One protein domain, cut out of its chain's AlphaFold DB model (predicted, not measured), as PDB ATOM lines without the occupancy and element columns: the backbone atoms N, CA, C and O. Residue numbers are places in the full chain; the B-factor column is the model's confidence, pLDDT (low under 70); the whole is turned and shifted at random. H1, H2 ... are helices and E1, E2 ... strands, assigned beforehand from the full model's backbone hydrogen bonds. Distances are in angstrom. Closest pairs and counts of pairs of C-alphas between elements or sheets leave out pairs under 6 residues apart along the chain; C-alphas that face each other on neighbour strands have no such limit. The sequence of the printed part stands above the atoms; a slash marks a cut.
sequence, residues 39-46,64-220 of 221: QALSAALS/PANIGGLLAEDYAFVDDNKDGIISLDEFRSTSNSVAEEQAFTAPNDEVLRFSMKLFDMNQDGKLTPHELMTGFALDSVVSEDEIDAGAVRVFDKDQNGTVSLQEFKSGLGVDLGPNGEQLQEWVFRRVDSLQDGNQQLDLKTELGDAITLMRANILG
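AT A GLANCE: This is residues 39 to 46 and 64 to 220 of the 221 residues of the protein "Hypothetical protein" of Dunaliella tertiolecta (UniProt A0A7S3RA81). Two helical lobes sit end to end along the longest axis, joined chiefly where H4 of the one packs on H8 of the other. In the first, H5, H6, H7 and H8 gather round a very short two-stranded ladder, E1 and E2; in the second, H2 crosses the far end, with H3 and H4 leading back to the first lobe and H1 at one side. The 165 printed residues hold eight named helices and two named strands, in the order H1 H2 H3 H4 H5 E1 H6 H7 E2 H8; the sheet E1 - E2 is antiparallel and the class is mostly helix. The whole is compact, with a radius of gyration of the C-alphas of 16.2 A and spans of 47 by 32 by 26 A.

HOW THE PARTS SIT: Begin at the sheet, E1, residues 162 to 164, and E2, residues 200 to 202: N 163 and O 201 are 2.8 A apart, within hydrogen-bond range. H7, residues 180 to 195, comes closest to E2 at the C-alphas of Asp 192 and Leu 201, 6.2 A. H7 touches H8, residues 206 to 219, opposite ways at a steep tilt of 39 degrees, closest at C-alphas Val 187 and Ala 210, 6.0 A. With residues 181 to 188 alone H7 touches H6, residues 165 to 172, closest at C-alphas Gln 184 and Lys 169, 6.6 A. H6 touches H5, residues 149 to 155, closest at C-alphas Gly 171 and Phe 155, 4.8 A. H4, residues 129 to 140, touches H8 with residues 135 to 139 alone, closest at C-alphas Leu 138 and Arg 215, 6.1 A. H3, residues 109 to 119, only just touches H4, with 3 pairs of C-alphas within 8 A, the closest Phe 119 and Leu 132, 5.6 A. H2, residues 88 to 102, touches H3 with residues 88 to 92 alone, about perpendicular at 79 degrees, closest at C-alphas Arg 92 and Leu 112, 7.1 A. H1, residues 39 to 46, only just touches H2, with 3 pairs, the closest Leu 45 and Val 98, 6.7 A. The helix packing is mostly crossed: of 8 pairs of helices that touch, those that touch only at their ends left out, 0 are at a shallow tilt. Every O i to N i+4 pair is within range in H1 to H6 and H8, and 11 of 12 in H7.

IN THESE COORDINATES: Find C-alpha 39 at (29.013, 14.300, 42.562), where H1 begins. H2 runs 20.5 A from C-alpha 88 at (45.692, 10.729, 50.754); H7 runs 23.4 A. H8 runs 19.6 A to C-alpha 219 at (27.469, 5.887, 48.428).

THE WHOLE: The two C-alphas farthest apart, Glu 100 and Asn 198, are 48.9 A apart. Residues 47 to 63 are not printed, a gap of 19.6 A between C-alphas 46 and 64. Of the links printed whole, none is long; residues 64 to 87 hold no named element. The model's pLDDT is under 70 in residues 39 to 46, 101 to 103, 142 to 146 and 220.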
ATOM      1  N   GLN A  39      29.677  14.503  43.860       46.56
ATOM      2  CA  GLN A  39      29.013  14.300  42.562       46.56
ATOM      3  C   GLN A  39      29.671  15.126  41.455       46.56
ATOM      4  O   GLN A  39      29.647  14.739  40.294       46.56
ATOM      5  N   ALA A  40      30.256  16.275  41.814       46.75
ATOM      6  CA  ALA A  40      31.014  17.086  40.874       46.75
ATOM      7  C   ALA A  40      32.340  16.405  40.517       46.75
ATOM      8  O   ALA A  40      32.680  16.373  39.348       46.75
ATOM      9  N   LEU A  41      33.046  15.802  41.480       44.78
ATOM     10  CA  LEU A  41      34.265  15.030  41.213       44.78
ATOM     11  C   LEU A  41      33.991  13.772  40.381       44.78
ATOM     12  O   LEU A  41      34.705  13.544  39.411       44.78
ATOM     13  N   SER A  42      32.949  12.994  40.697       46.94
ATOM     14  CA  SER A  42      32.638  11.786  39.920       46.94
ATOM     15  C   SER A  42      32.213  12.113  38.485       46.94
ATOM     16  O   SER A  42      32.735  11.530  37.536       46.94
ATOM     17  N   ALA A  43      31.366  13.131  38.301       49.56
ATOM     18  CA  ALA A  43      30.962  13.595  36.976       49.56
ATOM     19  C   ALA A  43      32.122  14.226  36.189       49.56
ATOM     20  O   ALA A  43      32.200  14.067  34.972       49.56
ATOM     21  N   ALA A  44      33.027  14.938  36.860       49.50
ATOM     22  CA  ALA A  44      34.163  15.570  36.210       49.50
ATOM     23  C   ALA A  44      35.167  14.490  35.747       49.50
ATOM     24  O   ALA A  44      35.440  14.404  34.549       49.50
ATOM     25  N   LEU A  45      35.581  13.546  36.608       50.41
ATOM     26  CA  LEU A  45      36.394  12.385  36.194       50.41
ATOM     27  C   LEU A  45      35.754  11.594  35.040       50.41
ATOM     28  O   LEU A  45      36.440  11.259  34.076       50.41
ATOM     29  N   SER A  46      34.437  11.387  35.083       52.12
ATOM     30  CA  SER A  46      33.709  10.667  34.032       52.12
ATOM     31  C   SER A  46      33.576  11.440  32.708       52.12
ATOM     32  O   SER A  46      33.235  10.828  31.699       52.12
ATOM     33  N   PRO A  64      36.398  -8.761  32.494       70.69
ATOM     34  CA  PRO A  64      36.969  -8.643  33.826       70.69
ATOM     35  C   PRO A  64      36.111  -9.404  34.842       70.69
ATOM     36  O   PRO A  64      34.899  -9.536  34.696       70.69
ATOM     37  N   ALA A  65      36.750  -9.958  35.873       80.62
ATOM     38  CA  ALA A  65      36.077 -10.861  36.809       80.62
ATOM     39  C   ALA A  65      34.962 -10.184  37.630       80.62
ATOM     40  O   ALA A  65      34.089 -10.887  38.151       80.62
ATOM     41  N   ASN A  66      35.039  -8.857  37.752       85.62
ATOM     42  CA  ASN A  66      34.160  -7.982  38.513       85.62
ATOM     43  C   ASN A  66      34.096  -6.583  37.865       85.62
ATOM     44  O   ASN A  66      34.866  -6.268  36.954       85.62
ATOM     45  N   ILE A  67      33.178  -5.755  38.356       84.00
ATOM     46  CA  ILE A  67      32.840  -4.459  37.768       84.00
ATOM     47  C   ILE A  67      33.961  -3.428  37.951       84.00
ATOM     48  O   ILE A  67      34.213  -2.641  37.046       84.00
ATOM     49  N   GLY A  68      34.706  -3.483  39.062       79.56
ATOM     50  CA  GLY A  68      35.886  -2.636  39.276       79.56
ATOM     51  C   GLY A  68      36.995  -2.899  38.251       79.56
ATOM     52  O   GLY A  68      37.698  -1.982  37.834       79.56
ATOM     53  N   GLY A  69      37.099  -4.134  37.752       81.56
ATOM     54  CA  GLY A  69      38.039  -4.499  36.697       81.56
ATOM     55  C   GLY A  69      37.781  -3.817  35.350       81.56
ATOM     56  O   GLY A  69      38.700  -3.765  34.541       81.56
ATOM     57  N   LEU A  70      36.582  -3.270  35.105       79.00
ATOM     58  CA  LEU A  70      36.291  -2.511  33.880       79.00
ATOM     59  C   LEU A  70      37.089  -1.207  33.802       79.00
ATOM     60  O   LEU A  70      37.425  -0.777  32.707       79.00
ATOM     61  N   LEU A  71      37.400  -0.602  34.952       76.56
ATOM     62  CA  LEU A  71      38.115   0.674  35.046       76.56
ATOM     63  C   LEU A  71      39.558   0.509  35.545       76.56
ATOM     64  O   LEU A  71      40.311   1.475  35.602       76.56
ATOM     65  N   ALA A  72      39.978  -0.706  35.898       76.50
ATOM     66  CA  ALA A  72      41.294  -0.934  36.493       76.50
ATOM     67  C   ALA A  72      42.461  -0.486  35.591       76.50
ATOM     68  O   ALA A  72      43.475  -0.018  36.106       76.50
ATOM     69  N   GLU A  73      42.330  -0.607  34.265       72.50
ATOM     70  CA  GLU A  73      43.368  -0.162  33.323       72.50
ATOM     71  C   GLU A  73      43.479   1.367  33.261       72.50
ATOM     72  O   GLU A  73      44.589   1.899  33.303       72.50
ATOM     73  N   ASP A  74      42.343   2.068  33.242       70.44
ATOM     74  CA  ASP A  74      42.288   3.529  33.110       70.44
ATOM     75  C   ASP A  74      42.825   4.253  34.354       70.44
ATOM     76  O   ASP A  74      43.316   5.374  34.259       70.44
ATOM     77  N   TYR A  75      42.796   3.596  35.515       73.56
ATOM     78  CA  TYR A  75      43.161   4.179  36.811       73.56
ATOM     79  C   TYR A  75      44.368   3.505  37.474       73.56
ATOM     80  O   TYR A  75      44.642   3.722  38.656       73.56
ATOM     81  N   ALA A  76      45.142   2.725  36.719       75.25
ATOM     82  CA  ALA A  76      46.343   2.060  37.227       75.25
ATOM     83  C   ALA A  76      47.413   3.035  37.767       75.25
ATOM     84  O   ALA A  76      48.321   2.612  38.478       75.25
ATOM     85  N   PHE A  77      47.318   4.322  37.423       80.06
ATOM     86  CA  PHE A  77      48.220   5.383  37.879       80.06
ATOM     87  C   PHE A  77      47.832   5.995  39.236       80.06
ATOM     88  O   PHE A  77      48.559   6.836  39.744       80.06
ATOM     89  N   VAL A  78      46.679   5.634  39.815       84.50
ATOM     90  CA  VAL A  78      46.250   6.192  41.111       84.50
ATOM     91  C   VAL A  78      47.073   5.617  42.266       84.50
ATOM     92  O   VAL A  78      47.398   6.334  43.205       84.50
ATOM     93  N   ASP A  79      47.435   4.337  42.187       86.88
ATOM     94  CA  ASP A  79      48.335   3.666  43.130       86.88
ATOM     95  C   ASP A  79      49.779   3.731  42.602       86.88
ATOM     96  O   ASP A  79      50.306   2.780  42.015       86.88
ATOM     97  N   ASP A  80      50.398   4.906  42.749       85.94
ATOM     98  CA  ASP A  80      51.741   5.203  42.229       85.94
ATOM     99  C   ASP A  80      52.807   4.261  42.813       85.94
ATOM    100  O   ASP A  80      53.728   3.824  42.109       85.94
ATOM    101  N   ASN A  81      52.701   3.953  44.108       87.44
ATOM    102  CA  ASN A  81      53.683   3.135  44.813       87.44
ATOM    103  C   ASN A  81      53.402   1.615  44.708       87.44
ATOM    104  O   ASN A  81      54.306   0.814  44.975       87.44
ATOM    105  N   LYS A  82      52.201   1.228  44.248       87.69
ATOM    106  CA  LYS A  82      51.728  -0.154  44.059       87.69
ATOM    107  C   LYS A  82      51.687  -0.972  45.347       87.69
ATOM    108  O   LYS A  82      51.942  -2.182  45.320       87.69
ATOM    109  N   ASP A  83      51.404  -0.327  46.473       88.81
ATOM    110  CA  ASP A  83      51.244  -0.975  47.774       88.81
ATOM    111  C   ASP A  83      49.823  -1.528  47.991       88.81
ATOM    112  O   ASP A  83      49.588  -2.258  48.962       88.81
ATOM    113  N   GLY A  84      48.905  -1.262  47.051       86.62
ATOM    114  CA  GLY A  84      47.523  -1.724  47.081       86.62
ATOM    115  C   GLY A  84      46.605  -0.880  47.965       86.62
ATOM    116  O   GLY A  84      45.458  -1.281  48.189       86.62
ATOM    117  N   ILE A  85      47.078   0.260  48.473       90.75
ATOM    118  CA  ILE A  85      46.325   1.213  49.284       90.75
ATOM    119  C   ILE A  85      46.481   2.599  48.666       90.75
ATOM    120  O   ILE A  85      47.569   3.125  48.504       90.75
ATOM    121  N   ILE A  86      45.359   3.258  48.413       90.31
ATOM    122  CA  ILE A  86      45.352   4.642  47.965       90.31
ATOM    123  C   ILE A  86      45.509   5.538  49.192       90.31
ATOM    124  O   ILE A  86      44.589   5.709  50.001       90.31
ATOM    125  N   SER A  87      46.689   6.131  49.334       91.31
ATOM    126  CA  SER A  87      46.956   7.138  50.352       91.31
ATOM    127  C   SER A  87      46.304   8.483  50.007       91.31
ATOM    128  O   SER A  87      45.914   8.759  48.872       91.31
ATOM    129  N   LEU A  88      46.200   9.375  50.999       89.38
ATOM    130  CA  LEU A  88      45.692  10.729  50.754       89.38
ATOM    131  C   LEU A  88      46.571  11.500  49.763       89.38
ATOM    132  O   LEU A  88      46.054  12.311  49.003       89.38
ATOM    133  N   ASP A  89      47.886  11.286  49.797       90.25
ATOM    134  CA  ASP A  89      48.814  12.010  48.933       90.25
ATOM    135  C   ASP A  89      48.673  11.558  47.473       90.25
ATOM    136  O   ASP A  89      48.607  12.412  46.587       90.25
ATOM    137  N   GLU A  90      48.512  10.253  47.237       90.19
ATOM    138  CA  GLU A  90      48.169   9.681  45.925       90.19
ATOM    139  C   GLU A  90      46.822  10.205  45.429       90.19
ATOM    140  O   GLU A  90      46.739  10.801  44.355       90.19
ATOM    141  N   PHE A  91      45.779  10.116  46.259       88.12
ATOM    142  CA  PHE A  91      44.446  10.592  45.891       88.12
ATOM    143  C   PHE A  91      44.417  12.103  45.606       88.12
ATOM    144  O   PHE A  91      43.713  12.558  44.697       88.12
ATOM    145  N   ARG A  92      45.208  12.900  46.342       88.44
ATOM    146  CA  ARG A  92      45.389  14.338  46.091       88.44
ATOM    147  C   ARG A  92      46.108  14.581  44.765       88.44
ATOM    148  O   ARG A  92      45.675  15.448  44.012       88.44
ATOM    149  N   SER A  93      47.177  13.838  44.480       86.75
ATOM    150  CA  SER A  93      47.935  13.949  43.226       86.75
ATOM    151  C   SER A  93      47.043  13.682  42.009       86.75
ATOM    152  O   SER A  93      46.965  14.508  41.092       86.75
ATOM    153  N   THR A  94      46.270  12.593  42.055       83.06
ATOM    154  CA  THR A  94      45.269  12.263  41.034       83.06
ATOM    155  C   THR A  94      44.215  13.362  40.917       83.06
ATOM    156  O   THR A  94      43.964  13.855  39.819       83.06
ATOM    157  N   SER A  95      43.634  13.805  42.038       81.69
ATOM    158  CA  SER A  95      42.583  14.833  42.037       81.69
ATOM    159  C   SER A  95      43.065  16.172  41.478       81.69
ATOM    160  O   SER A  95      42.315  16.844  40.777       81.69
ATOM    161  N   ASN A  96      44.312  16.558  41.757       82.31
ATOM    162  CA  ASN A  96      44.916  17.769  41.207       82.31
ATOM    163  C   ASN A  96      45.131  17.651  39.697       82.31
ATOM    164  O   ASN A  96      44.801  18.582  38.971       82.31
ATOM    165  N   SER A  97      45.623  16.501  39.232       79.50
ATOM    166  CA  SER A  97      45.845  16.249  37.802       79.50
ATOM    167  C   SER A  97      44.534  16.350  37.015       79.50
ATOM    168  O   SER A  97      44.457  17.051  36.008       79.50
ATOM    169  N   VAL A  98      43.468  15.741  37.541       75.50
ATOM    170  CA  VAL A  98      42.112  15.827  36.975       75.50
ATOM    171  C   VAL A  98      41.577  17.262  37.019       75.50
ATOM    172  O   VAL A  98      41.005  17.743  36.044       75.50
ATOM    173  N   ALA A  99      41.753  17.965  38.142       77.31
ATOM    174  CA  ALA A  99      41.278  19.336  38.312       77.31
ATOM    175  C   ALA A  99      41.959  20.319  37.342       77.31
ATOM    176  O   ALA A  99      41.292  21.210  36.812       77.31
ATOM    177  N   GLU A 100      43.256  20.140  37.080       71.56
ATOM    178  CA  GLU A 100      44.014  20.911  36.089       71.56
ATOM    179  C   GLU A 100      43.536  20.630  34.661       71.56
ATOM    180  O   GLU A 100      43.345  21.567  33.883       71.56
ATOM    181  N   GLU A 101      43.281  19.364  34.333       68.62
ATOM    182  CA  GLU A 101      42.787  18.953  33.018       68.62
ATOM    183  C   GLU A 101      41.360  19.462  32.744       68.62
ATOM    184  O   GLU A 101      41.040  19.878  31.630       68.62
ATOM    185  N   GLN A 102      40.513  19.492  33.774       62.56
ATOM    186  CA  GLN A 102      39.088  19.840  33.674       62.56
ATOM    187  C   GLN A 102      38.757  21.271  34.104       62.56
ATOM    188  O   GLN A 102      37.586  21.657  34.120       62.56
ATOM    189  N   ALA A 103      39.773  22.063  34.451       64.50
ATOM    190  CA  ALA A 103      39.640  23.435  34.934       64.50
ATOM    191  C   ALA A 103      38.652  23.596  36.113       64.50
ATOM    192  O   ALA A 103      37.926  24.592  36.197       64.50
ATOM    193  N   PHE A 104      38.629  22.633  37.040       75.94
ATOM    194  CA  PHE A 104      37.880  22.732  38.298       75.94
ATOM    195  C   PHE A 104      38.814  23.060  39.472       75.94
ATOM    196  O   PHE A 104      40.023  22.862  39.409       75.94
ATOM    197  N   THR A 105      38.267  23.585  40.570       71.31
ATOM    198  CA  THR A 105      39.055  23.846  41.780       71.31
ATOM    199  C   THR A 105      39.375  22.531  42.477       71.31
ATOM    200  O   THR A 105      38.460  21.834  42.916       71.31
ATOM    201  N   ALA A 106      40.661  22.224  42.642       73.00
ATOM    202  CA  ALA A 106      41.082  21.051  43.393       73.00
ATOM    203  C   ALA A 106      40.413  21.018  44.786       73.00
ATOM    204  O   ALA A 106      40.442  22.024  45.512       73.00
ATOM    205  N   PRO A 107      39.780  19.896  45.166       78.50
ATOM    206  CA  PRO A 107      39.174  19.747  46.481       78.50
ATOM    207  C   PRO A 107      40.235  19.863  47.580       78.50
ATOM    208  O   PRO A 107      41.383  19.456  47.417       78.50
ATOM    209  N   ASN A 108      39.841  20.413  48.728       87.06
ATOM    210  CA  ASN A 108      40.724  20.459  49.888       87.06
ATOM    211  C   ASN A 108      40.874  19.063  50.528       87.06
ATOM    212  O   ASN A 108      40.085  18.148  50.283       87.06
ATOM    213  N   ASP A 109      41.855  18.926  51.419       87.56
ATOM    214  CA  ASP A 109      42.127  17.673  52.134       87.56
ATOM    215  C   ASP A 109      40.927  17.125  52.920       87.56
ATOM    216  O   ASP A 109      40.805  15.915  53.097       87.56
ATOM    217  N   GLU A 110      40.047  17.991  53.421       87.06
ATOM    218  CA  GLU A 110      38.859  17.571  54.168       87.06
ATOM    219  C   GLU A 110      37.848  16.873  53.252       87.06
ATOM    220  O   GLU A 110      37.354  15.795  53.587       87.06
ATOM    221  N   VAL A 111      37.606  17.441  52.068       85.19
ATOM    222  CA  VAL A 111      36.758  16.848  51.029       85.19
ATOM    223  C   VAL A 111      37.373  15.549  50.524       85.19
ATOM    224  O   VAL A 111      36.660  14.557  50.422       85.19
ATOM    225  N   LEU A 112      38.689  15.508  50.295       86.62
ATOM    226  CA  LEU A 112      39.377  14.282  49.880       86.62
ATOM    227  C   LEU A 112      39.229  13.171  50.922       86.62
ATOM    228  O   LEU A 112      38.841  12.059  50.582       86.62
ATOM    229  N   ARG A 113      39.451  13.470  52.207       86.44
ATOM    230  CA  ARG A 113      39.259  12.495  53.293       86.44
ATOM    231  C   ARG A 113      37.811  12.035  53.414       86.44
ATOM    232  O   ARG A 113      37.576  10.882  53.767       86.44
ATOM    233  N   PHE A 114      36.853  12.923  53.166       86.69
ATOM    234  CA  PHE A 114      35.443  12.554  53.127       86.69
ATOM    235  C   PHE A 114      35.153  11.606  51.957       86.69
ATOM    236  O   PHE A 114      34.545  10.563  52.171       86.69
ATOM    237  N   SER A 115      35.652  11.910  50.756       85.25
ATOM    238  CA  SER A 115      35.530  11.041  49.583       85.25
ATOM    239  C   SER A 115      36.201   9.684  49.794       85.25
ATOM    240  O   SER A 115      35.600   8.667  49.477       85.25
ATOM    241  N   MET A 116      37.391   9.632  50.397       88.31
ATOM    242  CA  MET A 116      38.053   8.357  50.702       88.31
ATOM    243  C   MET A 116      37.206   7.484  51.631       88.31
ATOM    244  O   MET A 116      37.064   6.297  51.379       88.31
ATOM    245  N   LYS A 117      36.579   8.074  52.657       87.94
ATOM    246  CA  LYS A 117      35.642   7.352  53.535       87.94
ATOM    247  C   LYS A 117      34.361   6.915  52.830       87.94
ATOM    248  O   LYS A 117      33.720   5.982  53.287       87.94
ATOM    249  N   LEU A 118      33.954   7.629  51.784       85.31
ATOM    250  CA  LEU A 118      32.773   7.286  50.998       85.31
ATOM    251  C   LEU A 118      33.023   6.058  50.116       85.31
ATOM    252  O   LEU A 118      32.115   5.262  49.910       85.31
ATOM    253  N   PHE A 119      34.245   5.929  49.596       87.25
ATOM    254  CA  PHE A 119      34.653   4.808  48.753       87.25
ATOM    255  C   PHE A 119      35.251   3.632  49.537       87.25
ATOM    256  O   PHE A 119      35.354   2.557  48.967       87.25
ATOM    257  N   ASP A 120      35.601   3.806  50.813       89.50
ATOM    258  CA  ASP A 120      35.947   2.730  51.760       89.50
ATOM    259  C   ASP A 120      34.692   1.890  52.066       89.50
ATOM    260  O   ASP A 120      33.920   2.172  52.990       89.50
ATOM    261  N   MET A 121      34.433   0.899  51.208       88.06
ATOM    262  CA  MET A 121      33.174   0.156  51.198       88.06
ATOM    263  C   MET A 121      33.092  -0.849  52.344       88.06
ATOM    264  O   MET A 121      32.002  -1.082  52.879       88.06
ATOM    265  N   ASN A 122      34.223  -1.450  52.720       89.06
ATOM    266  CA  ASN A 122      34.282  -2.400  53.828       89.06
ATOM    267  C   ASN A 122      34.446  -1.717  55.203       89.06
ATOM    268  O   ASN A 122      34.277  -2.381  56.231       89.06
ATOM    269  N   GLN A 123      34.693  -0.400  55.223       87.12
ATOM    270  CA  GLN A 123      34.892   0.433  56.412       87.12
ATOM    271  C   GLN A 123      36.098   0.003  57.259       87.12
ATOM    272  O   GLN A 123      36.088   0.150  58.489       87.12
ATOM    273  N   ASP A 124      37.140  -0.537  56.625       89.12
ATOM    274  CA  ASP A 124      38.372  -0.942  57.303       89.12
ATOM    275  C   ASP A 124      39.353   0.230  57.529       89.12
ATOM    276  O   ASP A 124      40.355   0.090  58.246       89.12
ATOM    277  N   GLY A 125      39.022   1.411  56.995       87.31
ATOM    278  CA  GLY A 125      39.792   2.642  57.120       87.31
ATOM    279  C   GLY A 125      40.886   2.803  56.066       87.31
ATOM    280  O   GLY A 125      41.660   3.765  56.157       87.31
ATOM    281  N   LYS A 126      40.983   1.889  55.099       90.38
ATOM    282  CA  LYS A 126      41.909   1.944  53.971       90.38
ATOM    283  C   LYS A 126      41.099   1.976  52.688       90.38
ATOM    284  O   LYS A 126      40.194   1.188  52.497       90.38
ATOM    285  N   LEU A 127      41.470   2.874  51.786       91.19
ATOM    286  CA  LEU A 127      40.904   2.870  50.448       91.19
ATOM    287  C   LEU A 127      41.785   2.004  49.558       91.19
ATOM    288  O   LEU A 127      42.961   2.317  49.385       91.19
ATOM    289  N   THR A 128      41.242   0.946  48.976       91.06
ATOM    290  CA  THR A 128      41.960   0.150  47.975       91.06
ATOM    291  C   THR A 128      41.629   0.619  46.551       91.06
ATOM    292  O   THR A 128      40.543   1.159  46.310       91.06
ATOM    293  N   PRO A 129      42.513   0.380  45.559       88.00
ATOM    294  CA  PRO A 129      42.193   0.631  44.154       88.00
ATOM    295  C   PRO A 129      40.923  -0.083  43.708       88.00
ATOM    296  O   PRO A 129      40.114   0.478  42.978       88.00
ATOM    297  N   HIS A 130      40.712  -1.305  44.196       87.88
ATOM    298  CA  HIS A 130      39.540  -2.103  43.856       87.88
ATOM    299  C   HIS A 130      38.227  -1.469  44.336       87.88
ATOM    300  O   HIS A 130      37.255  -1.417  43.582       87.88
ATOM    301  N   GLU A 131      38.191  -0.946  45.561       89.75
ATOM    302  CA  GLU A 131      37.014  -0.253  46.097       89.75
ATOM    303  C   GLU A 131      36.742   1.059  45.369       89.75
ATOM    304  O   GLU A 131      35.600   1.320  44.982       89.75
ATOM    305  N   LEU A 132      37.790   1.847  45.104       87.44
ATOM    306  CA  LEU A 132      37.650   3.082  44.341       87.44
ATOM    307  C   LEU A 132      37.108   2.800  42.931       87.44
ATOM    308  O   LEU A 132      36.162   3.454  42.494       87.44
ATOM    309  N   MET A 133      37.655   1.793  42.242       87.50
ATOM    310  CA  MET A 133      37.210   1.421  40.897       87.50
ATOM    311  C   MET A 133      35.800   0.865  40.888       87.50
ATOM    312  O   MET A 133      35.019   1.192  40.000       87.50
ATOM    313  N   THR A 134      35.445   0.058  41.886       86.81
ATOM    314  CA  THR A 134      34.075  -0.433  42.028       86.81
ATOM    315  C   THR A 134      33.113   0.732  42.254       86.81
ATOM    316  O   THR A 134      32.059   0.776  41.629       86.81
ATOM    317  N   GLY A 135      33.487   1.711  43.080       84.25
ATOM    318  CA  GLY A 135      32.694   2.917  43.314       84.25
ATOM    319  C   GLY A 135      32.459   3.726  42.041       84.25
ATOM    320  O   GLY A 135      31.315   4.073  41.748       84.25
ATOM    321  N   PHE A 136      33.510   3.972  41.255       81.62
ATOM    322  CA  PHE A 136      33.377   4.659  39.970       81.62
ATOM    323  C   PHE A 136      32.583   3.849  38.953       81.62
ATOM    324  O   PHE A 136      31.708   4.400  38.296       81.62
ATOM    325  N   ALA A 137      32.814   2.541  38.859       82.38
ATOM    326  CA  ALA A 137      32.080   1.703  37.927       82.38
ATOM    327  C   ALA A 137      30.583   1.680  38.270       82.38
ATOM    328  O   ALA A 137      29.759   1.839  37.381       82.38
ATOM    329  N   LEU A 138      30.211   1.590  39.551       82.50
ATOM    330  CA  LEU A 138      28.810   1.699  39.978       82.50
ATOM    331  C   LEU A 138      28.186   3.069  39.653       82.50
ATOM    332  O   LEU A 138      26.979   3.136  39.418       82.50
ATOM    333  N   ASP A 139      28.976   4.147  39.644       78.62
ATOM    334  CA  ASP A 139      28.515   5.497  39.290       78.62
ATOM    335  C   ASP A 139      28.361   5.683  37.771       78.62
ATOM    336  O   ASP A 139      27.395   6.296  37.325       78.62
ATOM    337  N   SER A 140      29.287   5.129  36.980       73.25
ATOM    338  CA  SER A 140      29.353   5.307  35.523       73.25
ATOM    339  C   SER A 140      28.512   4.304  34.727       73.25
ATOM    340  O   SER A 140      28.090   4.613  33.616       73.25
ATOM    341  N   VAL A 141      28.272   3.101  35.260       70.62
ATOM    342  CA  VAL A 141      27.599   2.002  34.537       70.62
ATOM    343  C   VAL A 141      26.082   2.180  34.458       70.62
ATOM    344  O   VAL A 141      25.448   1.624  33.560       70.62
ATOM    345  N   VAL A 142      25.490   2.941  35.379       63.12
ATOM    346  CA  VAL A 142      24.052   3.225  35.374       63.12
ATOM    347  C   VAL A 142      23.816   4.598  34.759       63.12
ATOM    348  O   VAL A 142      23.892   5.622  35.440       63.12
ATOM    349  N   SER A 143      23.496   4.615  33.467       61.19
ATOM    350  CA  SER A 143      22.846   5.768  32.841       61.19
ATOM    351  C   SER A 143      21.323   5.635  32.958       61.19
ATOM    352  O   SER A 143      20.818   4.535  33.169       61.19
ATOM    353  N   GLU A 144      20.580   6.742  32.843       55.88
ATOM    354  CA  GLU A 144      19.113   6.742  33.003       55.88
ATOM    355  C   GLU A 144      18.382   5.813  32.005       55.88
ATOM    356  O   GLU A 144      17.252   5.421  32.286       55.88
ATOM    357  N   ASP A 145      19.027   5.418  30.896       55.53
ATOM    358  CA  ASP A 145      18.381   4.695  29.792       55.53
ATOM    359  C   ASP A 145      19.000   3.320  29.455       55.53
ATOM    360  O   ASP A 145      18.332   2.497  28.823       55.53
ATOM    361  N   GLU A 146      20.250   3.035  29.844       67.44
ATOM    362  CA  GLU A 146      20.923   1.774  29.486       67.44
ATOM    363  C   GLU A 146      22.076   1.414  30.445       67.44
ATOM    364  O   GLU A 146      22.786   2.290  30.952       67.44
ATOM    365  N   ILE A 147      22.266   0.108  30.675       75.81
ATOM    366  CA  ILE A 147      23.418  -0.446  31.399       75.81
ATOM    367  C   ILE A 147      24.557  -0.662  30.408       75.81
ATOM    368  O   ILE A 147      24.346  -1.239  29.340       75.81
ATOM    369  N   ASP A 148      25.772  -0.265  30.785       81.00
ATOM    370  CA  ASP A 148      26.959  -0.516  29.969       81.00
ATOM    371  C   ASP A 148      27.100  -2.007  29.583       81.00
ATOM    372  O   ASP A 148      26.994  -2.916  30.414       81.00
ATOM    373  N   ALA A 149      27.375  -2.272  28.303       79.31
ATOM    374  CA  ALA A 149      27.478  -3.632  27.772       79.31
ATOM    375  C   ALA A 149      28.640  -4.432  28.391       79.31
ATOM    376  O   ALA A 149      28.595  -5.667  28.427       79.31
ATOM    377  N   GLY A 150      29.686  -3.752  28.868       80.00
ATOM    378  CA  GLY A 150      30.766  -4.347  29.647       80.00
ATOM    379  C   GLY A 150      30.274  -4.825  31.009       80.00
ATOM    380  O   GLY A 150      30.543  -5.968  31.378       80.00
ATOM    381  N   ALA A 151      29.475  -4.020  31.708       82.56
ATOM    382  CA  ALA A 151      28.876  -4.422  32.978       82.56
ATOM    383  C   ALA A 151      27.908  -5.599  32.830       82.56
ATOM    384  O   ALA A 151      27.980  -6.545  33.613       82.56
ATOM    385  N   VAL A 152      27.073  -5.607  31.785       85.62
ATOM    386  CA  VAL A 152      26.189  -6.746  31.481       85.62
ATOM    387  C   VAL A 152      26.981  -8.056  31.405       85.62
ATOM    388  O   VAL A 152      26.592  -9.039  32.025       85.62
ATOM    389  N   ARG A 153      28.135  -8.063  30.727       86.69
ATOM    390  CA  ARG A 153      28.999  -9.256  30.602       86.69
ATOM    391  C   ARG A 153      29.698  -9.663  31.898       86.69
ATOM    392  O   ARG A 153      30.076 -10.820  32.043       86.69
ATOM    393  N   VAL A 154      29.940  -8.716  32.801       88.69
ATOM    394  CA  VAL A 154      30.542  -8.996  34.112       88.69
ATOM    395  C   VAL A 154      29.555  -9.746  35.005       88.69
ATOM    396  O   VAL A 154      29.960 -10.649  35.746       88.69
ATOM    397  N   PHE A 155      28.278  -9.365  34.938       89.69
ATOM    398  CA  PHE A 155      27.215  -9.979  35.722       89.69
ATOM    399  C   PHE A 155      26.681 -11.265  35.074       89.69
ATOM    400  O   PHE A 155      26.627 -12.274  35.757       89.69
ATOM    401  N   ASP A 156      26.366 -11.282  33.779       92.62
ATOM    402  CA  ASP A 156      25.886 -12.477  33.060       92.62
ATOM    403  C   ASP A 156      27.064 -13.347  32.583       92.62
ATOM    404  O   ASP A 156      27.529 -13.248  31.441       92.62
ATOM    405  N   LYS A 157      27.620 -14.159  33.493       88.38
ATOM    406  CA  LYS A 157      28.839 -14.943  33.223       88.38
ATOM    407  C   LYS A 157      28.556 -16.162  32.365       88.38
ATOM    408  O   LYS A 157      29.414 -16.547  31.563       88.38
ATOM    409  N   ASP A 158      27.404 -16.789  32.564       90.31
ATOM    410  CA  ASP A 158      26.996 -17.959  31.795       90.31
ATOM    411  C   ASP A 158      26.280 -17.605  30.474       90.31
ATOM    412  O   ASP A 158      26.075 -18.496  29.644       90.31
ATOM    413  N   GLN A 159      26.017 -16.314  30.228       89.44
ATOM    414  CA  GLN A 159      25.379 -15.775  29.023       89.44
ATOM    415  C   GLN A 159      23.958 -16.309  28.820       89.44
ATOM    416  O   GLN A 159      23.504 -16.488  27.682       89.44
ATOM    417  N   ASN A 160      23.257 -16.598  29.918       90.12
ATOM    418  CA  ASN A 160      21.885 -17.086  29.874       90.12
ATOM    419  C   ASN A 160      20.857 -15.950  29.684       90.12
ATOM    420  O   ASN A 160      19.677 -16.232  29.459       90.12
ATOM    421  N   GLY A 161      21.303 -14.687  29.700       89.50
ATOM    422  CA  GLY A 161      20.460 -13.511  29.501       89.50
ATOM    423  C   GLY A 161      19.797 -12.985  30.776       89.50
ATOM    424  O   GLY A 161      18.963 -12.082  30.685       89.50
ATOM    425  N   THR A 162      20.156 -13.530  31.936       92.75
ATOM    426  CA  THR A 162      19.696 -13.129  33.270       92.75
ATOM    427  C   THR A 162      20.863 -13.186  34.261       92.75
ATOM    428  O   THR A 162      21.925 -13.715  33.952       92.75
ATOM    429  N   VAL A 163      20.694 -12.623  35.457       94.50
ATOM    430  CA  VAL A 163      21.733 -12.626  36.498       94.50
ATOM    431  C   VAL A 163      21.224 -13.365  37.724       94.50
ATOM    432  O   VAL A 163      20.266 -12.938  38.369       94.50
ATOM    433  N   SER A 164      21.894 -14.451  38.090       95.25
ATOM    434  CA  SER A 164      21.638 -15.153  39.349       95.25
ATOM    435  C   SER A 164      22.216 -14.401  40.556       95.25
ATOM    436  O   SER A 164      23.114 -13.568  40.439       95.25
ATOM    437  N   LEU A 165      21.773 -14.735  41.773       93.38
ATOM    438  CA  LEU A 165      22.329 -14.139  42.998       93.38
ATOM    439  C   LEU A 165      23.853 -14.332  43.111       93.38
ATOM    440  O   LEU A 165      24.565 -13.446  43.581       93.38
ATOM    441  N   GLN A 166      24.362 -15.497  42.704       93.44
ATOM    442  CA  GLN A 166      25.794 -15.795  42.764       93.44
ATOM    443  C   GLN A 166      26.584 -14.927  41.781       93.44
ATOM    444  O   GLN A 166      27.647 -14.405  42.127       93.44
ATOM    445  N   GLU A 167      26.054 -14.756  40.577       93.69
ATOM    446  CA  GLU A 167      26.602 -13.871  39.557       93.69
ATOM    447  C   GLU A 167      26.566 -12.409  39.983       93.69
ATOM    448  O   GLU A 167      27.574 -11.720  39.851       93.69
ATOM    449  N   PHE A 168      25.474 -11.963  40.604       92.25
ATOM    450  CA  PHE A 168      25.363 -10.620  41.162       92.25
ATOM    451  C   PHE A 168      26.455 -10.339  42.205       92.25
ATOM    452  O   PHE A 168      27.203  -9.366  42.094       92.25
ATOM    453  N   LYS A 169      26.621 -11.240  43.185       91.94
ATOM    454  CA  LYS A 169      27.683 -11.132  44.202       91.94
ATOM    455  C   LYS A 169      29.077 -11.151  43.568       91.94
ATOM    456  O   LYS A 169      29.938 -10.343  43.915       91.94
ATOM    457  N   SER A 170      29.304 -12.066  42.625       90.81
ATOM    458  CA  SER A 170      30.604 -12.206  41.974       90.81
ATOM    459  C   SER A 170      30.944 -11.033  41.054       90.81
ATOM    460  O   SER A 170      32.122 -10.694  40.961       90.81
ATOM    461  N   GLY A 171      29.954 -10.459  40.372       88.31
ATOM    462  CA  GLY A 171      30.118  -9.335  39.457       88.31
ATOM    463  C   GLY A 171      30.452  -8.043  40.194       88.31
ATOM    464  O   GLY A 171      31.284  -7.277  39.721       88.31
ATOM    465  N   LEU A 172      29.912  -7.840  41.399       88.06
ATOM    466  CA  LEU A 172      30.366  -6.764  42.285       88.06
ATOM    467  C   LEU A 172      31.814  -7.000  42.728       88.06
ATOM    468  O   LEU A 172      32.645  -6.103  42.633       88.06
ATOM    469  N   GLY A 173      32.120  -8.219  43.187       85.38
ATOM    470  CA  GLY A 173      33.481  -8.655  43.509       85.38
ATOM    471  C   GLY A 173      34.201  -7.805  44.558       85.38
ATOM    472  O   GLY A 173      35.423  -7.857  44.627       85.38
ATOM    473  N   VAL A 174      33.471  -7.010  45.340       83.50
ATOM    474  CA  VAL A 174      33.990  -6.111  46.372       83.50
ATOM    475  C   VAL A 174      33.575  -6.605  47.752       83.50
ATOM    476  O   VAL A 174      32.484  -7.161  47.923       83.50
ATOM    477  N   ASP A 175      34.458  -6.415  48.730       85.50
ATOM    478  CA  ASP A 175      34.121  -6.615  50.132       85.50
ATOM    479  C   ASP A 175      33.332  -5.397  50.625       85.50
ATOM    480  O   ASP A 175      33.786  -4.264  50.519       85.50
ATOM    481  N   LEU A 176      32.123  -5.630  51.128       85.25
ATOM    482  CA  LEU A 176      31.246  -4.593  51.683       85.25
ATOM    483  C   LEU A 176      31.179  -4.697  53.219       85.25
ATOM    484  O   LEU A 176      30.228  -4.237  53.857       85.25
ATOM    485  N   GLY A 177      32.157  -5.381  53.818       86.50
ATOM    486  CA  GLY A 177      32.279  -5.561  55.253       86.50
ATOM    487  C   GLY A 177      31.266  -6.558  55.838       86.50
ATOM    488  O   GLY A 177      30.616  -7.325  55.120       86.50
ATOM    489  N   PRO A 178      31.078  -6.556  57.175       84.94
ATOM    490  CA  PRO A 178      30.320  -7.592  57.892       84.94
ATOM    491  C   PRO A 178      28.855  -7.756  57.461       84.94
ATOM    492  O   PRO A 178      28.281  -8.836  57.598       84.94
ATOM    493  N   ASN A 179      28.239  -6.687  56.951       86.50
ATOM    494  CA  ASN A 179      26.849  -6.689  56.483       86.50
ATOM    495  C   ASN A 179      26.741  -6.743  54.954       86.50
ATOM    496  O   ASN A 179      25.635  -6.725  54.414       86.50
ATOM    497  N   GLY A 180      27.876  -6.827  54.262       86.62
ATOM    498  CA  GLY A 180      27.971  -6.750  52.816       86.62
ATOM    499  C   GLY A 180      27.171  -7.812  52.084       86.62
ATOM    500  O   GLY A 180      26.376  -7.510  51.196       86.62
ATOM    501  N   GLU A 181      27.322  -9.062  52.512       88.75
ATOM    502  CA  GLU A 181      26.609 -10.182  51.903       88.75
ATOM    503  C   GLU A 181      25.087 -10.055  52.070       88.75
ATOM    504  O   GLU A 181      24.328 -10.313  51.133       88.75
ATOM    505  N   GLN A 182      24.642  -9.615  53.250       91.19
ATOM    506  CA  GLN A 182      23.225  -9.394  53.541       91.19
ATOM    507  C   GLN A 182      22.662  -8.243  52.707       91.19
ATOM    508  O   GLN A 182      21.532  -8.338  52.234       91.19
ATOM    509  N   LEU A 183      23.444  -7.179  52.502       90.62
ATOM    510  CA  LEU A 183      23.062  -6.056  51.654       90.62
ATOM    511  C   LEU A 183      22.895  -6.497  50.196       90.62
ATOM    512  O   LEU A 183      21.852  -6.230  49.607       90.62
ATOM    513  N   GLN A 184      23.873  -7.215  49.640       91.81
ATOM    514  CA  GLN A 184      23.809  -7.734  48.268       91.81
ATOM    515  C   GLN A 184      22.583  -8.628  48.067       91.81
ATOM    516  O   GLN A 184      21.840  -8.478  47.098       91.81
ATOM    517  N   GLU A 185      22.342  -9.538  49.008       93.75
ATOM    518  CA  GLU A 185      21.199 -10.443  48.958       93.75
ATOM    519  C   GLU A 185      19.863  -9.709  49.140       93.75
ATOM    520  O   GLU A 185      18.865 -10.048  48.503       93.75
ATOM    521  N   TRP A 186      19.828  -8.692  50.003       93.75
ATOM    522  CA  TRP A 186      18.657  -7.845  50.182       93.75
ATOM    523  C   TRP A 186      18.341  -7.056  48.913       93.75
ATOM    524  O   TRP A 186      17.188  -7.079  48.495       93.75
ATOM    525  N   VAL A 187      19.335  -6.421  48.279       93.50
ATOM    526  CA  VAL A 187      19.140  -5.677  47.025       93.50
ATOM    527  C   VAL A 187      18.636  -6.605  45.927       93.50
ATOM    528  O   VAL A 187      17.608  -6.309  45.322       93.50
ATOM    529  N   PHE A 188      19.289  -7.754  45.740       94.69
ATOM    530  CA  PHE A 188      18.879  -8.753  44.755       94.69
ATOM    531  C   PHE A 188      17.412  -9.154  44.941       94.69
ATOM    532  O   PHE A 188      16.589  -8.960  44.050       94.69
ATOM    533  N   ARG A 189      17.051  -9.636  46.141       94.19
ATOM    534  CA  ARG A 189      15.675 -10.064  46.435       94.19
ATOM    535  C   ARG A 189      14.678  -8.922  46.341       94.19
ATOM    536  O   ARG A 189      13.520  -9.143  45.998       94.19
ATOM    537  N   ARG A 190      15.088  -7.710  46.713       93.94
ATOM    538  CA  ARG A 190      14.221  -6.537  46.673       93.94
ATOM    539  C   ARG A 190      13.799  -6.243  45.243       93.94
ATOM    540  O   ARG A 190      12.613  -6.019  45.052       93.94
ATOM    541  N   VAL A 191      14.726  -6.256  44.290       93.19
ATOM    542  CA  VAL A 191      14.412  -5.985  42.882       93.19
ATOM    543  C   VAL A 191      13.629  -7.138  42.262       93.19
ATOM    544  O   VAL A 191      12.520  -6.903  41.796       93.19
ATOM    545  N   ASP A 192      14.128  -8.371  42.388       94.06
ATOM    546  CA  ASP A 192      13.469  -9.592  41.890       94.06
ATOM    547  C   ASP A 192      11.999  -9.664  42.355       94.06
ATOM    548  O   ASP A 192      11.069  -9.755  41.558       94.06
ATOM    549  N   SER A 193      11.745  -9.483  43.659       91.62
ATOM    550  CA  SER A 193      10.380  -9.549  44.211       91.62
ATOM    551  C   SER A 193       9.445  -8.404  43.812       91.62
ATOM    552  O   SER A 193       8.229  -8.537  43.977       91.62
ATOM    553  N   LEU A 194       9.972  -7.264  43.354       89.06
ATOM    554  CA  LEU A 194       9.142  -6.140  42.914       89.06
ATOM    555  C   LEU A 194       8.579  -6.356  41.511       89.06
ATOM    556  O   LEU A 194       7.574  -5.726  41.174       89.06
ATOM    557  N   GLN A 195       9.197  -7.238  40.732       85.56
ATOM    558  CA  GLN A 195       8.895  -7.405  39.325       85.56
ATOM    559  C   GLN A 195       8.251  -8.766  39.042       85.56
ATOM    560  O   GLN A 195       7.074  -8.783  38.667       85.56
ATOM    561  N   ASP A 196       8.934  -9.891  39.297       88.75
ATOM    562  CA  ASP A 196       8.353 -11.225  39.066       88.75
ATOM    563  C   ASP A 196       8.689 -12.317  40.108       88.75
ATOM    564  O   ASP A 196       7.916 -13.273  40.251       88.75
ATOM    565  N   GLY A 197       9.751 -12.156  40.903       90.38
ATOM    566  CA  GLY A 197      10.163 -13.091  41.950       90.38
ATOM    567  C   GLY A 197      10.682 -14.432  41.423       90.38
ATOM    568  O   GLY A 197      10.475 -15.461  42.081       90.38
ATOM    569  N   ASN A 198      11.287 -14.449  40.234       91.12
ATOM    570  CA  ASN A 198      11.787 -15.652  39.574       91.12
ATOM    571  C   ASN A 198      13.200 -16.091  40.037       91.12
ATOM    572  O   ASN A 198      13.680 -17.132  39.583       91.12
ATOM    573  N   GLN A 199      13.818 -15.364  40.979       91.94
ATOM    574  CA  GLN A 199      15.179 -15.581  41.502       91.94
ATOM    575  C   GLN A 199      16.311 -15.276  40.512       91.94
ATOM    576  O   GLN A 199      17.432 -15.771  40.677       91.94
ATOM    577  N   GLN A 200      16.041 -14.459  39.505       93.56
ATOM    578  CA  GLN A 200      16.990 -13.996  38.502       93.56
ATOM    579  C   GLN A 200      16.720 -12.513  38.232       93.56
ATOM    580  O   GLN A 200      15.625 -12.029  38.489       93.56
ATOM    581  N   LEU A 201      17.730 -11.787  37.753       92.25
ATOM    582  CA  LEU A 201      17.563 -10.400  37.327       92.25
ATOM    583  C   LEU A 201      17.681 -10.290  35.808       92.25
ATOM    584  O   LEU A 201      18.716 -10.629  35.230       92.25
ATOM    585  N   ASP A 202      16.655  -9.756  35.169       91.38
ATOM    586  CA  ASP A 202      16.654  -9.343  33.776       91.38
ATOM    587  C   ASP A 202      17.696  -8.244  33.532       91.38
ATOM    588  O   ASP A 202      17.719  -7.197  34.191       91.38
ATOM    589  N   LEU A 203      18.521  -8.433  32.499       87.00
ATOM    590  CA  LEU A 203      19.643  -7.537  32.190       87.00
ATOM    591  C   LEU A 203      19.228  -6.107  31.850       87.00
ATOM    592  O   LEU A 203      20.018  -5.188  32.012       87.00
ATOM    593  N   LYS A 204      18.014  -5.910  31.329       81.44
ATOM    594  CA  LYS A 204      17.574  -4.607  30.810       81.44
ATOM    595  C   LYS A 204      16.841  -3.758  31.835       81.44
ATOM    596  O   LYS A 204      16.869  -2.540  31.730       81.44
ATOM    597  N   THR A 205      16.142  -4.399  32.760       83.25
ATOM    598  CA  THR A 205      15.222  -3.727  33.682       83.25
ATOM    599  C   THR A 205      15.688  -3.868  35.119       83.25
ATOM    600  O   THR A 205      15.839  -2.877  35.819       83.25
ATOM    601  N   GLU A 206      15.990  -5.088  35.554       90.12
ATOM    602  CA  GLU A 206      16.187  -5.385  36.972       90.12
ATOM    603  C   GLU A 206      17.643  -5.196  37.394       90.12
ATOM    604  O   GLU A 206      17.923  -4.667  38.468       90.12
ATOM    605  N   LEU A 207      18.598  -5.556  36.533       89.69
ATOM    606  CA  LEU A 207      20.014  -5.349  36.836       89.69
ATOM    607  C   LEU A 207      20.332  -3.860  37.071       89.69
ATOM    608  O   LEU A 207      21.093  -3.531  37.980       89.69
ATOM    609  N   GLY A 208      19.719  -2.956  36.303       88.25
ATOM    610  CA  GLY A 208      19.939  -1.510  36.419       88.25
ATOM    611  C   GLY A 208      19.398  -0.961  37.735       88.25
ATOM    612  O   GLY A 208      20.100  -0.239  38.450       88.25
ATOM    613  N   ASP A 209      18.194  -1.387  38.111       89.69
ATOM    614  CA  ASP A 209      17.587  -1.060  39.402       89.69
ATOM    615  C   ASP A 209      18.413  -1.616  40.571       89.69
ATOM    616  O   ASP A 209      18.634  -0.924  41.570       89.69
ATOM    617  N   ALA A 210      18.941  -2.837  40.444       90.81
ATOM    618  CA  ALA A 210      19.785  -3.453  41.463       90.81
ATOM    619  C   ALA A 210      21.104  -2.693  41.650       90.81
ATOM    620  O   ALA A 210      21.481  -2.388  42.784       90.81
ATOM    621  N   ILE A 211      21.787  -2.325  40.562       88.38
ATOM    622  CA  ILE A 211      23.018  -1.524  40.628       88.38
ATOM    623  C   ILE A 211      22.718  -0.129  41.200       88.38
ATOM    624  O   ILE A 211      23.460   0.354  42.056       88.38
ATOM    625  N   THR A 212      21.593   0.484  40.822       87.56
ATOM    626  CA  THR A 212      21.145   1.773  41.376       87.56
ATOM    627  C   THR A 212      20.926   1.695  42.885       87.56
ATOM    628  O   THR A 212      21.386   2.561  43.633       87.56
ATOM    629  N   LEU A 213      20.258   0.642  43.364       89.25
ATOM    630  CA  LEU A 213      20.050   0.425  44.794       89.25
ATOM    631  C   LEU A 213      21.360   0.132  45.530       89.25
ATOM    632  O   LEU A 213      21.536   0.625  46.647       89.25
ATOM    633  N   MET A 214      22.289  -0.618  44.927       88.56
ATOM    634  CA  MET A 214      23.630  -0.815  45.491       88.56
ATOM    635  C   MET A 214      24.360   0.517  45.639       88.56
ATOM    636  O   MET A 214      24.832   0.835  46.729       88.56
ATOM    637  N   ARG A 215      24.383   1.328  44.577       84.69
ATOM    638  CA  ARG A 215      24.981   2.665  44.578       84.69
ATOM    639  C   ARG A 215      24.388   3.539  45.682       84.69
ATOM    640  O   ARG A 215      25.139   4.155  46.431       84.69
ATOM    641  N   ALA A 216      23.064   3.556  45.831       85.00
ATOM    642  CA  ALA A 216      22.396   4.345  46.865       85.00
ATOM    643  C   ALA A 216      22.759   3.888  48.288       85.00
ATOM    644  O   ALA A 216      22.998   4.721  49.159       85.00
ATOM    645  N   ASN A 217      22.844   2.574  48.529       85.81
ATOM    646  CA  ASN A 217      23.171   2.040  49.854       85.81
ATOM    647  C   ASN A 217      24.657   2.177  50.211       85.81
ATOM    648  O   ASN A 217      24.971   2.359  51.384       85.81
ATOM    649  N   ILE A 218      25.557   2.091  49.227       80.38
ATOM    650  CA  ILE A 218      27.005   2.196  49.451       80.38
ATOM    651  C   ILE A 218      27.439   3.667  49.523       80.38
ATOM    652  O   ILE A 218      28.133   4.055  50.457       80.38
ATOM    653  N   LEU A 219      27.007   4.500  48.571       74.38
ATOM    654  CA  LEU A 219      27.469   5.887  48.428       74.38
ATOM    655  C   LEU A 219      26.522   6.929  49.060       74.38
ATOM    656  O   LEU A 219      26.794   8.125  48.998       74.38
ATOM    657  N   GLY A 220      25.409   6.507  49.668       68.62
ATOM    658  CA  GLY A 220      24.553   7.377  50.486       68.62
ATOM    659  C   GLY A 220      23.824   8.498  49.730       68.62
ATOM    660  O   GLY A 220      23.761   9.621  50.237       68.62
TER     661      GLY A 220